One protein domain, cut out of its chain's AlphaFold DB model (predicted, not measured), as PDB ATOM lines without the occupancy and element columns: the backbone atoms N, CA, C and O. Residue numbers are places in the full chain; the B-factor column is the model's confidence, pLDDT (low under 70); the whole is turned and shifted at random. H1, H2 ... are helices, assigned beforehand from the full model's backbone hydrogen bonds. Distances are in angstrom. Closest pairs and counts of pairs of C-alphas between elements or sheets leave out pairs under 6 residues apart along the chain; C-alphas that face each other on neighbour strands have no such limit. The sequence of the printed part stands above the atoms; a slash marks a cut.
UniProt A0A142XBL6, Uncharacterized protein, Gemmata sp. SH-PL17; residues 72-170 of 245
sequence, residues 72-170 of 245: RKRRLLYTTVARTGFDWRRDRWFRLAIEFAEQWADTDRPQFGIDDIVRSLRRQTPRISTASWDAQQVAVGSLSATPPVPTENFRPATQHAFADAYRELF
ATOM      1  N   ARG A  72      61.647  99.730 -13.259       94.19
ATOM      2  CA  ARG A  72      62.536  99.752 -12.094       94.19
ATOM      3  C   ARG A  72      62.307 100.996 -11.234       94.19
ATOM      4  O   ARG A  72      61.971 100.860 -10.060       94.19
ATOM      5  N   LYS A  73      62.434 102.200 -11.799       94.69
ATOM      6  CA  LYS A  73      62.266 103.457 -11.046       94.69
ATOM      7  C   LYS A  73      60.857 103.616 -10.484       94.69
ATOM      8  O   LYS A  73      60.705 104.016  -9.334       94.69
ATOM      9  N   ARG A  74      59.822 103.245 -11.244       94.75
ATOM     10  CA  ARG A  74      58.443 103.256 -10.728       94.75
ATOM     11  C   ARG A  74      58.270 102.271  -9.578       94.75
ATOM     12  O   ARG A  74      57.587 102.589  -8.618       94.75
ATOM     13  N   ARG A  75      58.905 101.099  -9.623       95.44
ATOM     14  CA  ARG A  75      58.883 100.155  -8.499       95.44
ATOM     15  C   ARG A  75      59.551 100.744  -7.261       95.44
ATOM     16  O   ARG A  75      58.959 100.690  -6.186       95.44
ATOM     17  N   LEU A  76      60.725 101.354  -7.438       95.94
ATOM     18  CA  LEU A  76      61.457 102.014  -6.358       95.94
ATOM     19  C   LEU A  76      60.669 103.180  -5.752       95.94
ATOM     20  O   LEU A  76      60.673 103.343  -4.538       95.94
ATOM     21  N   LEU A  77      59.899 103.910  -6.563       96.69
ATOM     22  CA  LEU A  77      58.976 104.944  -6.089       96.69
ATOM     23  C   LEU A  77      57.979 104.379  -5.066       96.69
ATOM     24  O   LEU A  77      57.861 104.907  -3.963       96.69
ATOM     25  N   TYR A  78      57.310 103.270  -5.393       97.12
ATOM     26  CA  TYR A  78      56.378 102.627  -4.464       97.12
ATOM     27  C   TYR A  78      57.075 102.063  -3.222       97.12
ATOM     28  O   TYR A  78      56.554 102.207  -2.117       97.12
ATOM     29  N   THR A  79      58.247 101.435  -3.365       96.31
ATOM     30  CA  THR A  79      58.965 100.881  -2.204       96.31
ATOM     31  C   THR A  79      59.468 101.975  -1.273       96.31
ATOM     32  O   THR A  79      59.393 101.808  -0.060       96.31
ATOM     33  N   THR A  80      59.909 103.111  -1.813       96.00
ATOM     34  CA  THR A  80      60.298 104.281  -1.020       96.00
ATOM     35  C   THR A  80      59.125 104.777  -0.192       96.00
ATOM     36  O   THR A  80      59.240 104.840   1.028       96.00
ATOM     37  N   VAL A  81      57.967 105.009  -0.818       96.56
ATOM     38  CA  VAL A  81      56.751 105.426  -0.100       96.56
ATOM     39  C   VAL A  81      56.337 104.403   0.956       96.56
ATOM     40  O   VAL A  81      55.915 104.776   2.048       96.56
ATOM     41  N   ALA A  82      56.488 103.108   0.675       95.56
ATOM     42  CA  ALA A  82      56.216 102.059   1.650       95.56
ATOM     43  C   ALA A  82      57.143 102.120   2.874       95.56
ATOM     44  O   ALA A  82      56.691 101.888   3.994       95.56
ATOM     45  N   ARG A  83      58.430 102.419   2.662       93.19
ATOM     46  CA  ARG A  83      59.446 102.503   3.721       93.19
ATOM     47  C   ARG A  83      59.328 103.781   4.543       93.19
ATOM     48  O   ARG A  83      59.569 103.713   5.739       93.19
ATOM     49  N   THR A  84      58.978 104.908   3.925       91.56
ATOM     50  CA  THR A  84      58.957 106.222   4.592       91.56
ATOM     51  C   THR A  84      57.572 106.606   5.106       91.56
ATOM     52  O   THR A  84      57.452 107.106   6.217       91.56
ATOM     53  N   GLY A  85      56.510 106.346   4.338       91.38
ATOM     54  CA  GLY A  85      55.136 106.716   4.698       91.38
ATOM     55  C   GLY A  85      54.392 105.676   5.544       91.38
ATOM     56  O   GLY A  85      53.341 105.977   6.120       91.38
ATOM     57  N   PHE A  86      54.906 104.443   5.611       93.38
ATOM     58  CA  PHE A  86      54.242 103.304   6.261       93.38
ATOM     59  C   PHE A  86      55.193 102.431   7.093       93.38
ATOM     60  O   PHE A  86      54.940 101.240   7.290       93.38
ATOM     61  N   ASP A  87      56.262 103.023   7.619       87.69
ATOM     62  CA  ASP A  87      57.253 102.391   8.503       87.69
ATOM     63  C   ASP A  87      56.638 101.703   9.743       87.69
ATOM     64  O   ASP A  87      57.111 100.661  10.212       87.69
ATOM     65  N   TRP A  88      55.526 102.243  10.240       89.38
ATOM     66  CA  TRP A  88      54.737 101.710  11.347       89.38
ATOM     67  C   TRP A  88      54.028 100.385  11.019       89.38
ATOM     68  O   TRP A  88      53.635  99.652  11.934       89.38
ATOM     69  N   ARG A  89      53.847 100.027   9.738       88.19
ATOM     70  CA  ARG A  89      53.086  98.832   9.342       88.19
ATOM     71  C   ARG A  89      53.918  97.561   9.525       88.19
ATOM     72  O   ARG A  89      54.811  97.239   8.748       88.19
ATOM     73  N   ARG A  90      53.561  96.766  10.540       88.19
ATOM     74  CA  ARG A  90      54.259  95.511  10.891       88.19
ATOM     75  C   ARG A  90      53.745  94.258  10.173       88.19
ATOM     76  O   ARG A  90      54.269  93.176  10.432       88.19
ATOM     77  N   ASP A  91      52.770  94.374   9.275       89.75
ATOM     78  CA  ASP A  91      52.225  93.226   8.541       89.75
ATOM     79  C   ASP A  91      53.320  92.456   7.774       89.75
ATOM     80  O   ASP A  91      54.216  93.049   7.164       89.75
ATOM     81  N   ARG A  92      53.268  91.120   7.842       92.00
ATOM     82  CA  ARG A  92      54.282  90.245   7.233       92.00
ATOM     83  C   ARG A  92      54.262  90.347   5.711       92.00
ATOM     84  O   ARG A  92      55.324  90.431   5.102       92.00
ATOM     85  N   TRP A  93      53.075  90.322   5.107       91.81
ATOM     86  CA  TRP A  93      52.926  90.342   3.651       91.81
ATOM     87  C   TRP A  93      53.342  91.683   3.066       91.81
ATOM     88  O   TRP A  93      53.993  91.717   2.028       91.81
ATOM     89  N   PHE A  94      53.040  92.771   3.773       93.44
ATOM     90  CA  PHE A  94      53.514  94.104   3.433       93.44
ATOM     91  C   PHE A  94      55.045  94.162   3.400       93.44
ATOM     92  O   PHE A  94      55.611  94.538   2.380       93.44
ATOM     93  N   ARG A  95      55.733  93.720   4.461       93.12
ATOM     94  CA  ARG A  95      57.209  93.741   4.505       93.12
ATOM     95  C   ARG A  95      57.848  92.889   3.404       93.12
ATOM     96  O   ARG A  95      58.733  93.381   2.707       93.12
ATOM     97  N   LEU A  96      57.339  91.673   3.197       92.44
ATOM     98  CA  LEU A  96      57.798  90.790   2.120       92.44
ATOM     99  C   LEU A  96      57.601  91.419   0.736       92.44
ATOM    100  O   LEU A  96      58.496  91.332  -0.100       92.44
ATOM    101  N   ALA A  97      56.467  92.085   0.497       94.25
ATOM    102  CA  ALA A  97      56.201  92.757  -0.772       94.25
ATOM    103  C   ALA A  97      57.260  93.819  -1.095       94.25
ATOM    104  O   ALA A  97      57.713  93.903  -2.235       94.25
ATOM    105  N   ILE A  98      57.672  94.607  -0.100       94.56
ATOM    106  CA  ILE A  98      58.657  95.676  -0.300       94.56
ATOM    107  C   ILE A  98      60.055  95.105  -0.531       94.56
ATOM    108  O   ILE A  98      60.735  95.530  -1.458       94.56
ATOM    109  N   GLU A  99      60.467  94.109   0.253       92.25
ATOM    110  CA  GLU A  99      61.759  93.436   0.069       92.25
ATOM    111  C   GLU A  99      61.861  92.768  -1.309       92.25
ATOM    112  O   GLU A  99      62.866  92.925  -2.005       92.25
ATOM    113  N   PHE A 100      60.801  92.081  -1.746       93.44
ATOM    114  CA  PHE A 100      60.750  91.447  -3.066       93.44
ATOM    115  C   PHE A 100      60.753  92.479  -4.188       93.44
ATOM    116  O   PHE A 100      61.435  92.290  -5.193       93.44
ATOM    117  N   ALA A 101      60.013  93.577  -4.031       94.44
ATOM    118  CA  ALA A 101      59.985  94.642  -5.020       94.44
ATOM    119  C   ALA A 101      61.352  95.336  -5.161       94.44
ATOM    120  O   ALA A 101      61.784  95.600  -6.283       94.44
ATOM    121  N   GLU A 102      62.063  95.576  -4.056       92.62
ATOM    122  CA  GLU A 102      63.430  96.117  -4.065       92.62
ATOM    123  C   GLU A 102      64.401  95.163  -4.784       92.62
ATOM    124  O   GLU A 102      65.176  95.589  -5.636       92.62
ATOM    125  N   GLN A 103      64.323  93.857  -4.509       90.81
ATOM    126  CA  GLN A 103      65.165  92.855  -5.176       90.81
ATOM    127  C   GLN A 103      64.819  92.695  -6.664       90.81
ATOM    128  O   GLN A 103      65.710  92.549  -7.504       90.81
ATOM    129  N   TRP A 104      63.534  92.761  -7.020       92.50
ATOM    130  CA  TRP A 104      63.095  92.751  -8.415       92.50
ATOM    131  C   TRP A 104      63.598  93.996  -9.157       92.50
ATOM    132  O   TRP A 104      64.025  93.903 -10.302       92.50
ATOM    133  N   ALA A 105      63.610  95.166  -8.515       91.31
ATOM    134  CA  ALA A 105      64.168  96.376  -9.118       91.31
ATOM    135  C   ALA A 105      65.655  96.226  -9.510       91.31
ATOM    136  O   ALA A 105      66.073  96.830 -10.490       91.31
ATOM    137  N   ASP A 106      66.444  95.419  -8.795       86.81
ATOM    138  CA  ASP A 106      67.865  95.203  -9.113       86.81
ATOM    139  C   ASP A 106      68.145  94.031 -10.056       86.81
ATOM    140  O   ASP A 106      69.128  94.062 -10.792       86.81
ATOM    141  N   THR A 107      67.319  92.987 -10.018       85.69
ATOM    142  CA  THR A 107      67.535  91.759 -10.807       85.69
ATOM    143  C   THR A 107      66.785  91.752 -12.135       85.69
ATOM    144  O   THR A 107      67.029  90.877 -12.964       85.69
ATOM    145  N   ASP A 108      65.837  92.677 -12.304       76.69
ATOM    146  CA  ASP A 108      64.869  92.739 -13.404       76.69
ATOM    147  C   ASP A 108      64.067  91.438 -13.614       76.69
ATOM    148  O   ASP A 108      63.445  91.208 -14.649       76.69
ATOM    149  N   ARG A 109      64.029  90.565 -12.598       78.06
ATOM    150  CA  ARG A 109      63.261  89.320 -12.616       78.06
ATOM    151  C   ARG A 109      62.236  89.304 -11.486       78.06
ATOM    152  O   ARG A 109      62.619  89.489 -10.329       78.06
ATOM    153  N   PRO A 110      60.945  89.075 -11.791       73.12
ATOM    154  CA  PRO A 110      59.957  88.880 -10.745       73.12
ATOM    155  C   PRO A 110      60.334  87.646  -9.933       73.12
ATOM    156  O   PRO A 110      60.710  86.611 -10.486       73.12
ATOM    157  N   GLN A 111      60.217  87.748  -8.614       74.62
ATOM    158  CA  GLN A 111      60.369  86.581  -7.755       74.62
ATOM    159  C   GLN A 111      59.136  85.685  -7.851       74.62
ATOM    160  O   GLN A 111      58.018  86.154  -8.072       74.62
ATOM    161  N   PHE A 112      59.328  84.380  -7.667       76.06
ATOM    162  CA  PHE A 112      58.211  83.444  -7.574       76.06
ATOM    163  C   PHE A 112      57.316  83.784  -6.372       76.06
ATOM    164  O   PHE A 112      57.797  84.211  -5.324       76.06
ATOM    165  N   GLY A 113      56.003  83.582  -6.516       79.44
ATOM    166  CA  GLY A 113      55.037  83.763  -5.423       79.44
ATOM    167  C   GLY A 113      54.490  85.185  -5.246       79.44
ATOM    168  O   GLY A 113      53.739  85.426  -4.300       79.44
ATOM    169  N   ILE A 114      54.794  86.125  -6.152       86.06
ATOM    170  CA  ILE A 114      54.219  87.485  -6.119       86.06
ATOM    171  C   ILE A 114      52.684  87.449  -6.093       86.06
ATOM    172  O   ILE A 114      52.072  88.173  -5.306       86.06
ATOM    173  N   ASP A 115      52.058  86.569  -6.876       88.88
ATOM    174  CA  ASP A 115      50.597  86.445  -6.926       88.88
ATOM    175  C   ASP A 115      49.988  86.046  -5.577       88.88
ATOM    176  O   ASP A 115      48.909  86.524  -5.214       88.88
ATOM    177  N   ASP A 116      50.679  85.215  -4.796       90.12
ATOM    178  CA  ASP A 116      50.224  84.800  -3.468       90.12
ATOM    179  C   ASP A 116      50.339  85.941  -2.452       90.12
ATOM    180  O   ASP A 116      49.435  86.134  -1.628       90.12
ATOM    181  N   ILE A 117      51.404  86.746  -2.548       91.12
ATOM    182  CA  ILE A 117      51.575  87.959  -1.739       91.12
ATOM    183  C   ILE A 117      50.467  88.961  -2.079       91.12
ATOM    184  O   ILE A 117      49.766  89.430  -1.183       91.12
ATOM    185  N   VAL A 118      50.240  89.239  -3.368       91.62
ATOM    186  CA  VAL A 118      49.184  90.155  -3.831       91.62
ATOM    187  C   VAL A 118      47.809  89.665  -3.386       91.62
ATOM    188  O   VAL A 118      47.015  90.450  -2.861       91.62
ATOM    189  N   ARG A 119      47.516  88.369  -3.532       91.69
ATOM    190  CA  ARG A 119      46.252  87.779  -3.071       91.69
ATOM    191  C   ARG A 119      46.081  87.946  -1.563       91.69
ATOM    192  O   ARG A 119      44.987  88.292  -1.121       91.69
ATOM    193  N   SER A 120      47.139  87.745  -0.781       91.69
ATOM    194  CA  SER A 120      47.110  87.899   0.680       91.69
ATOM    195  C   SER A 120      46.887  89.351   1.102       91.69
ATOM    196  O   SER A 120      46.012  89.616   1.927       91.69
ATOM    197  N   LEU A 121      47.579  90.300   0.463       90.19
ATOM    198  CA  LEU A 121      47.366  91.737   0.662       90.19
ATOM    199  C   LEU A 121      45.925  92.146   0.318       90.19
ATOM    200  O   LEU A 121      45.309  92.919   1.047       90.19
ATOM    201  N   ARG A 122      45.357  91.610  -0.772       89.56
ATOM    202  CA  ARG A 122      43.971  91.877  -1.209       89.56
ATOM    203  C   ARG A 122      42.898  91.201  -0.363       89.56
ATOM    204  O   ARG A 122      41.787  91.717  -0.271       89.56
ATOM    205  N   ARG A 123      43.192  90.095   0.315       86.00
ATOM    206  CA  ARG A 123      42.234  89.508   1.268       86.00
ATOM    207  C   ARG A 123      41.987  90.409   2.477       86.00
ATOM    208  O   ARG A 123      40.912  90.349   3.055       86.00
ATOM    209  N   GLN A 124      42.941  91.274   2.815       70.88
ATOM    210  CA  GLN A 124      42.842  92.213   3.933       70.88
ATOM    211  C   GLN A 124      42.277  93.594   3.526       70.88
ATOM    212  O   GLN A 124      42.501  94.572   4.236       70.88
ATOM    213  N   THR A 125      41.576  93.706   2.385       64.81
ATOM    214  CA  THR A 125      41.189  95.007   1.797       64.81
ATOM    215  C   THR A 125      40.201  95.798   2.672       64.81
ATOM    216  O   THR A 125      39.073  95.338   2.877       64.81
ATOM    217  N   PRO A 126      40.549  97.020   3.120       66.25
ATOM    218  CA  PRO A 126      39.597  97.961   3.709       66.25
ATOM    219  C   PRO A 126      38.673  98.562   2.637       66.25
ATOM    220  O   PRO A 126      39.087  98.770   1.499       66.25
ATOM    221  N   ARG A 127      37.427  98.904   2.992       63.19
ATOM    222  CA  ARG A 127      36.411  99.410   2.041       63.19
ATOM    223  C   ARG A 127      36.554 100.900   1.646       63.19
ATOM    224  O   ARG A 127      35.768 101.353   0.824       63.19
ATOM    225  N   ILE A 128      37.493 101.671   2.220       72.00
ATOM    226  CA  ILE A 128      37.581 103.150   2.093       72.00
ATOM    227  C   ILE A 128      39.054 103.622   2.007       72.00
ATOM    228  O   ILE A 128      39.928 102.967   2.583       72.00
ATOM    229  N   SER A 129      39.309 104.774   1.354       68.88
ATOM    230  CA  SER A 129      40.588 105.522   1.345       68.88
ATOM    231  C   SER A 129      41.057 105.851   2.774       68.88
ATOM    232  O   SER A 129      40.666 106.832   3.402       68.88
ATOM    233  N   THR A 130      41.856 104.947   3.330       84.94
ATOM    234  CA  THR A 130      42.402 104.956   4.694       84.94
ATOM    235  C   THR A 130      43.906 104.708   4.626       84.94
ATOM    236  O   THR A 130      44.416 104.264   3.600       84.94
ATOM    237  N   ALA A 131      44.633 104.907   5.731       88.00
ATOM    238  CA  ALA A 131      46.065 104.590   5.783       88.00
ATOM    239  C   ALA A 131      46.375 103.139   5.396       88.00
ATOM    240  O   ALA A 131      47.336 102.868   4.681       88.00
ATOM    241  N   SER A 132      45.522 102.212   5.830       88.38
ATOM    242  CA  SER A 132      45.653 100.793   5.513       88.38
ATOM    243  C   SER A 132      45.393 100.494   4.037       88.38
ATOM    244  O   SER A 132      46.075  99.628   3.480       88.38
ATOM    245  N   TRP A 133      44.444 101.205   3.415       90.31
ATOM    246  CA  TRP A 133      44.161 101.103   1.982       90.31
ATOM    247  C   TRP A 133      45.315 101.674   1.154       90.31
ATOM    248  O   TRP A 133      45.811 100.980   0.273       90.31
ATOM    249  N   ASP A 134      45.822 102.864   1.494       92.88
ATOM    250  CA  ASP A 134      46.975 103.460   0.808       92.88
ATOM    251  C   ASP A 134      48.183 102.517   0.856       92.88
ATOM    252  O   ASP A 134      48.746 102.173  -0.178       92.88
ATOM    253  N   ALA A 135      48.537 102.025   2.048       92.56
ATOM    254  CA  ALA A 135      49.649 101.096   2.221       92.56
ATOM    255  C   ALA A 135      49.454  99.800   1.416       92.56
ATOM    256  O   ALA A 135      50.395  99.272   0.831       92.56
ATOM    257  N   GLN A 136      48.227  99.281   1.352       92.12
ATOM    258  CA  GLN A 136      47.928  98.107   0.540       92.12
ATOM    259  C   GLN A 136      48.138  98.394  -0.951       92.12
ATOM    260  O   GLN A 136      48.796  97.616  -1.639       92.12
ATOM    261  N   GLN A 137      47.594  99.503  -1.448       92.75
ATOM    262  CA  GLN A 137      47.729  99.910  -2.844       92.75
ATOM    263  C   GLN A 137      49.185 100.191  -3.210       92.75
ATOM    264  O   GLN A 137      49.615  99.829  -4.303       92.75
ATOM    265  N   VAL A 138      49.959 100.752  -2.278       95.12
ATOM    266  CA  VAL A 138      51.391 100.981  -2.448       95.12
ATOM    267  C   VAL A 138      52.156  99.660  -2.573       95.12
ATOM    268  O   VAL A 138      52.899  99.475  -3.535       95.12
ATOM    269  N   ALA A 139      51.924  98.707  -1.665       95.12
ATOM    270  CA  ALA A 139      52.581  97.396  -1.702       95.12
ATOM    271  C   ALA A 139      52.178  96.553  -2.921       95.12
ATOM    272  O   ALA A 139      52.985  95.821  -3.485       95.12
ATOM    273  N   VAL A 140      50.922  96.647  -3.360       93.88
ATOM    274  CA  VAL A 140      50.485  95.969  -4.586       93.88
ATOM    275  C   VAL A 140      51.064  96.654  -5.827       93.88
ATOM    276  O   VAL A 140      51.468  95.971  -6.766       93.88
ATOM    277  N   GLY A 141      51.150  97.987  -5.830       94.50
ATOM    278  CA  GLY A 141      51.771  98.764  -6.902       94.50
ATOM    279  C   GLY A 141      53.245  98.413  -7.109       94.50
ATOM    280  O   GLY A 141      53.667  98.236  -8.254       94.50
ATOM    281  N   SER A 142      54.006  98.214  -6.024       95.00
ATOM    282  CA  SER A 142      55.418  97.800  -6.093       95.00
ATOM    283  C   SER A 142      55.614  96.392  -6.669       95.00
ATOM    284  O   SER A 142      56.667  96.086  -7.222       95.00
ATOM    285  N   LEU A 143      54.601  95.532  -6.578       94.19
ATOM    286  CA  LEU A 143      54.624  94.168  -7.109       94.19
ATOM    287  C   LEU A 143      54.038  94.044  -8.524       94.19
ATOM    288  O   LEU A 143      53.911  92.938  -9.047       94.19
ATOM    289  N   SER A 144      53.680  95.152  -9.170       91.44
ATOM    290  CA  SER A 144      53.216  95.122 -10.557       91.44
ATOM    291  C   SER A 144      54.390  94.991 -11.536       91.44
ATOM    292  O   SER A 144      55.447  95.607 -11.363       91.44
ATOM    293  N   ALA A 145      54.178  94.240 -12.623       87.69
ATOM    294  CA  ALA A 145      55.095  94.217 -13.767       87.69
ATOM    295  C   ALA A 145      55.264  95.621 -14.373       87.69
ATOM    296  O   ALA A 145      56.373  96.034 -14.711       87.69
ATOM    297  N   THR A 146      54.167  96.380 -14.395       89.06
ATOM    298  CA  THR A 146      54.130  97.786 -14.797       89.06
ATOM    299  C   THR A 146      53.527  98.581 -13.642       89.06
ATOM    300  O   THR A 146      52.297  98.688 -13.558       89.06
ATOM    301  N   PRO A 147      54.342  99.074 -12.690       92.38
ATOM    302  CA  PRO A 147      53.829  99.836 -11.559       92.38
ATOM    303  C   PRO A 147      52.985 101.027 -12.039       92.38
ATOM    304  O   PRO A 147      53.419 101.754 -12.942       92.38
ATOM    305  N   PRO A 148      51.761 101.197 -11.504       90.88
ATOM    306  CA  PRO A 148      50.836 102.204 -12.001       90.88
ATOM    307  C   PRO A 148      51.326 103.613 -11.664       90.88
ATOM    308  O   PRO A 148      52.063 103.813 -10.702       90.88
ATOM    309  N   VAL A 149      50.886 104.612 -12.424       87.31
ATOM    310  CA  VAL A 149      51.109 106.014 -12.044       87.31
ATOM    311  C   VAL A 149      50.302 106.299 -10.772       87.31
ATOM    312  O   VAL A 149      49.115 105.955 -10.753       87.31
ATOM    313  N   PRO A 150      50.902 106.871  -9.710       87.12
ATOM    314  CA  PRO A 150      50.148 107.242  -8.517       87.12
ATOM    315  C   PRO A 150      49.080 108.286  -8.866       87.12
ATOM    316  O   PRO A 150      49.340 109.167  -9.679       87.12
ATOM    317  N   THR A 151      47.885 108.177  -8.280       79.44
ATOM    318  CA  THR A 151      46.753 109.079  -8.562       79.44
ATOM    319  C   THR A 151      46.228 109.750  -7.292       79.44
ATOM    320  O   THR A 151      46.506 109.302  -6.179       79.44
ATOM    321  N   GLU A 152      45.370 110.753  -7.453       72.62
ATOM    322  CA  GLU A 152      44.782 111.575  -6.387       72.62
ATOM    323  C   GLU A 152      43.911 110.810  -5.375       72.62
ATOM    324  O   GLU A 152      43.507 111.356  -4.354       72.62
ATOM    325  N   ASN A 153      43.659 109.521  -5.614       83.56
ATOM    326  CA  ASN A 153      42.892 108.654  -4.716       83.56
ATOM    327  C   ASN A 153      43.621 108.358  -3.391       83.56
ATOM    328  O   ASN A 153      42.994 107.915  -2.425       83.56
ATOM    329  N   PHE A 154      44.939 108.565  -3.354       90.12
ATOM    330  CA  PHE A 154      45.732 108.469  -2.134       90.12
ATOM    331  C   PHE A 154      45.434 109.633  -1.190       90.12
ATOM    332  O   PHE A 154      45.201 110.757  -1.633       90.12
ATOM    333  N   ARG A 155      45.515 109.401   0.127       92.06
ATOM    334  CA  ARG A 155      45.405 110.498   1.103       92.06
ATOM    335  C   ARG A 155      46.514 111.541   0.886       92.06
ATOM    336  O   ARG A 155      47.613 111.159   0.477       92.06
ATOM    337  N   PRO A 156      46.307 112.813   1.281       92.06
ATOM    338  CA  PRO A 156      47.312 113.864   1.115       92.06
ATOM    339  C   PRO A 156      48.695 113.500   1.669       92.06
ATOM    340  O   PRO A 156      49.697 113.744   1.012       92.06
ATOM    341  N   ALA A 157      48.780 112.857   2.839       92.81
ATOM    342  CA  ALA A 157      50.063 112.424   3.407       92.81
ATOM    343  C   ALA A 157      50.821 111.440   2.494       92.81
ATOM    344  O   ALA A 157      52.034 111.530   2.340       92.81
ATOM    345  N   THR A 158      50.098 110.528   1.845       94.62
ATOM    346  CA  THR A 158      50.673 109.556   0.910       94.62
ATOM    347  C   THR A 158      51.075 110.227  -0.405       94.62
ATOM    348  O   THR A 158      52.104 109.872  -0.972       94.62
ATOM    349  N   GLN A 159      50.314 111.223  -0.875       93.56
ATOM    350  CA  GLN A 159      50.686 112.029  -2.046       93.56
ATOM    351  C   GLN A 159      51.997 112.801  -1.811       93.56
ATOM    352  O   GLN A 159      52.889 112.730  -2.652       93.56
ATOM    353  N   HIS A 160      52.163 113.433  -0.641       93.94
ATOM    354  CA  HIS A 160      53.427 114.079  -0.259       93.94
ATOM    355  C   HIS A 160      54.589 113.079  -0.226       93.94
ATOM    356  O   HIS A 160      55.630 113.347  -0.815       93.94
ATOM    357  N   ALA A 161      54.387 111.890   0.353       95.38
ATOM    358  CA  ALA A 161      55.414 110.848   0.350       95.38
ATOM    359  C   ALA A 161      55.821 110.433  -1.076       95.38
ATOM    360  O   ALA A 161      57.001 110.194  -1.331       95.38
ATOM    361  N   PHE A 162      54.874 110.371  -2.022       96.38
ATOM    362  CA  PHE A 162      55.205 110.156  -3.433       96.38
ATOM    363  C   PHE A 162      55.994 111.322  -4.030       96.38
ATOM    364  O   PHE A 162      56.956 111.069  -4.749       96.38
ATOM    365  N   ALA A 163      55.609 112.571  -3.761       95.56
ATOM    366  CA  ALA A 163      56.321 113.749  -4.257       95.56
ATOM    367  C   ALA A 163      57.780 113.783  -3.766       95.56
ATOM    368  O   ALA A 163      58.698 113.966  -4.566       95.56
ATOM    369  N   ASP A 164      58.008 113.505  -2.484       95.31
ATOM    370  CA  ASP A 164      59.354 113.418  -1.910       95.31
ATOM    371  C   ASP A 164      60.151 112.267  -2.533       95.31
ATOM    372  O   ASP A 164      61.304 112.438  -2.928       95.31
ATOM    373  N   ALA A 165      59.508 111.112  -2.735       96.56
ATOM    374  CA  ALA A 165      60.120 109.985  -3.427       96.56
ATOM    375  C   ALA A 165      60.465 110.309  -4.895       96.56
ATOM    376  O   ALA A 165      61.485 109.841  -5.393       96.56
ATOM    377  N   TYR A 166      59.669 111.120  -5.601       96.75
ATOM    378  CA  TYR A 166      60.017 111.582  -6.949       96.75
ATOM    379  C   TYR A 166      61.288 112.434  -6.942       96.75
ATOM    380  O   TYR A 166      62.163 112.199  -7.771       96.75
ATOM    381  N   ARG A 167      61.426 113.375  -6.003       96.06
ATOM    382  CA  ARG A 167      62.626 114.230  -5.895       96.06
ATOM    383  C   ARG A 167      63.879 113.450  -5.512       96.06
ATOM    384  O   ARG A 167      64.977 113.794  -5.938       96.06
ATOM    385  N   GLU A 168      63.713 112.385  -4.737       96.69
ATOM    386  CA  GLU A 168      64.812 111.495  -4.367       96.69
ATOM    387  C   GLU A 168      65.247 110.587  -5.531       96.69
ATOM    388  O   GLU A 168      66.430 110.311  -5.724       96.69
ATOM    389  N   LEU A 169      64.298 110.115  -6.344       96.19
ATOM    390  CA  LEU A 169      64.570 109.158  -7.420       96.19
ATOM    391  C   LEU A 169      64.889 109.807  -8.767       96.19
ATOM    392  O   LEU A 169      65.463 109.138  -9.634       96.19
ATOM    393  N   PHE A 170      64.511 111.069  -8.958       95.50
ATOM    394  CA  PHE A 170      64.706 111.812 -10.195       95.50
ATOM    395  C   PHE A 170      65.259 113.204  -9.884       95.50
ATOM    396  O   PHE A 170      64.688 113.913  -9.055       95.50
TER     397      PHE A 170
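Overview. This is residues 72 to 170 of the 245 residues of an uncharacterized protein of Gemmata sp. SH-PL17 (UniProt A0A142XBL6). What is the overall shape? H1 to H4 make an up-and-down bundle, each helix running against the one before it, and H5 packs on H1 at a steep tilt. What builds it? The printed part has 99 residues with five named helices, H1 to H5 in order, and no named strand; its class is all helix. How large is it? It is compact and rounded, with a radius of gyration of the C-alphas of 12.3 A and spans of 33 by 33 by 22 A.

Arrangement. How do the first helices stand? H1, residues 72 to 85, and H2, residues 92 to 107, form a hairpin at a shallow tilt of 33 degrees, only just short of steep; their closest C-alphas, of Arg 72 and Ala 105, are 4.8 A apart. H2 touches H3, residues 114 to 123, with residues 93 to 97 alone, closest at the C-alphas of Trp 93 and Ile 117, 6.0 A. What follows? H4, residues 131 to 142, touches H1, closest at the C-alphas of Arg 75 and Ser 142, 4.8 A. H5, residues 156 to 169, touches H1 at a steep tilt of 49 degrees, closest at the C-alphas of Val 81 and Ala 161, 5.6 A. Are the backbones helical throughout? In H1, H2, H3, H4 and H5 every O i to N i+4 pair is within hydrogen-bond range.

Along the chain. Where are the anchors? C-alpha 72 begins H1 at (62.536, 99.752, -12.094), and C-alpha 169 ends H5 at (64.570, 109.158, -7.420). How long are the helices? H1 measures 19.6 A, H2 22.4 A, H3 14.2 A, H4 16.6 A and H5 19.8 A from first to last C-alpha.

Size, cuts and confidence. Is there a cut or long link? The printed part has no cut; the link from H4 to H5, residues 143 to 155, is long. Where is confidence low? Residues 125 to 127 and 129 have pLDDT under 70.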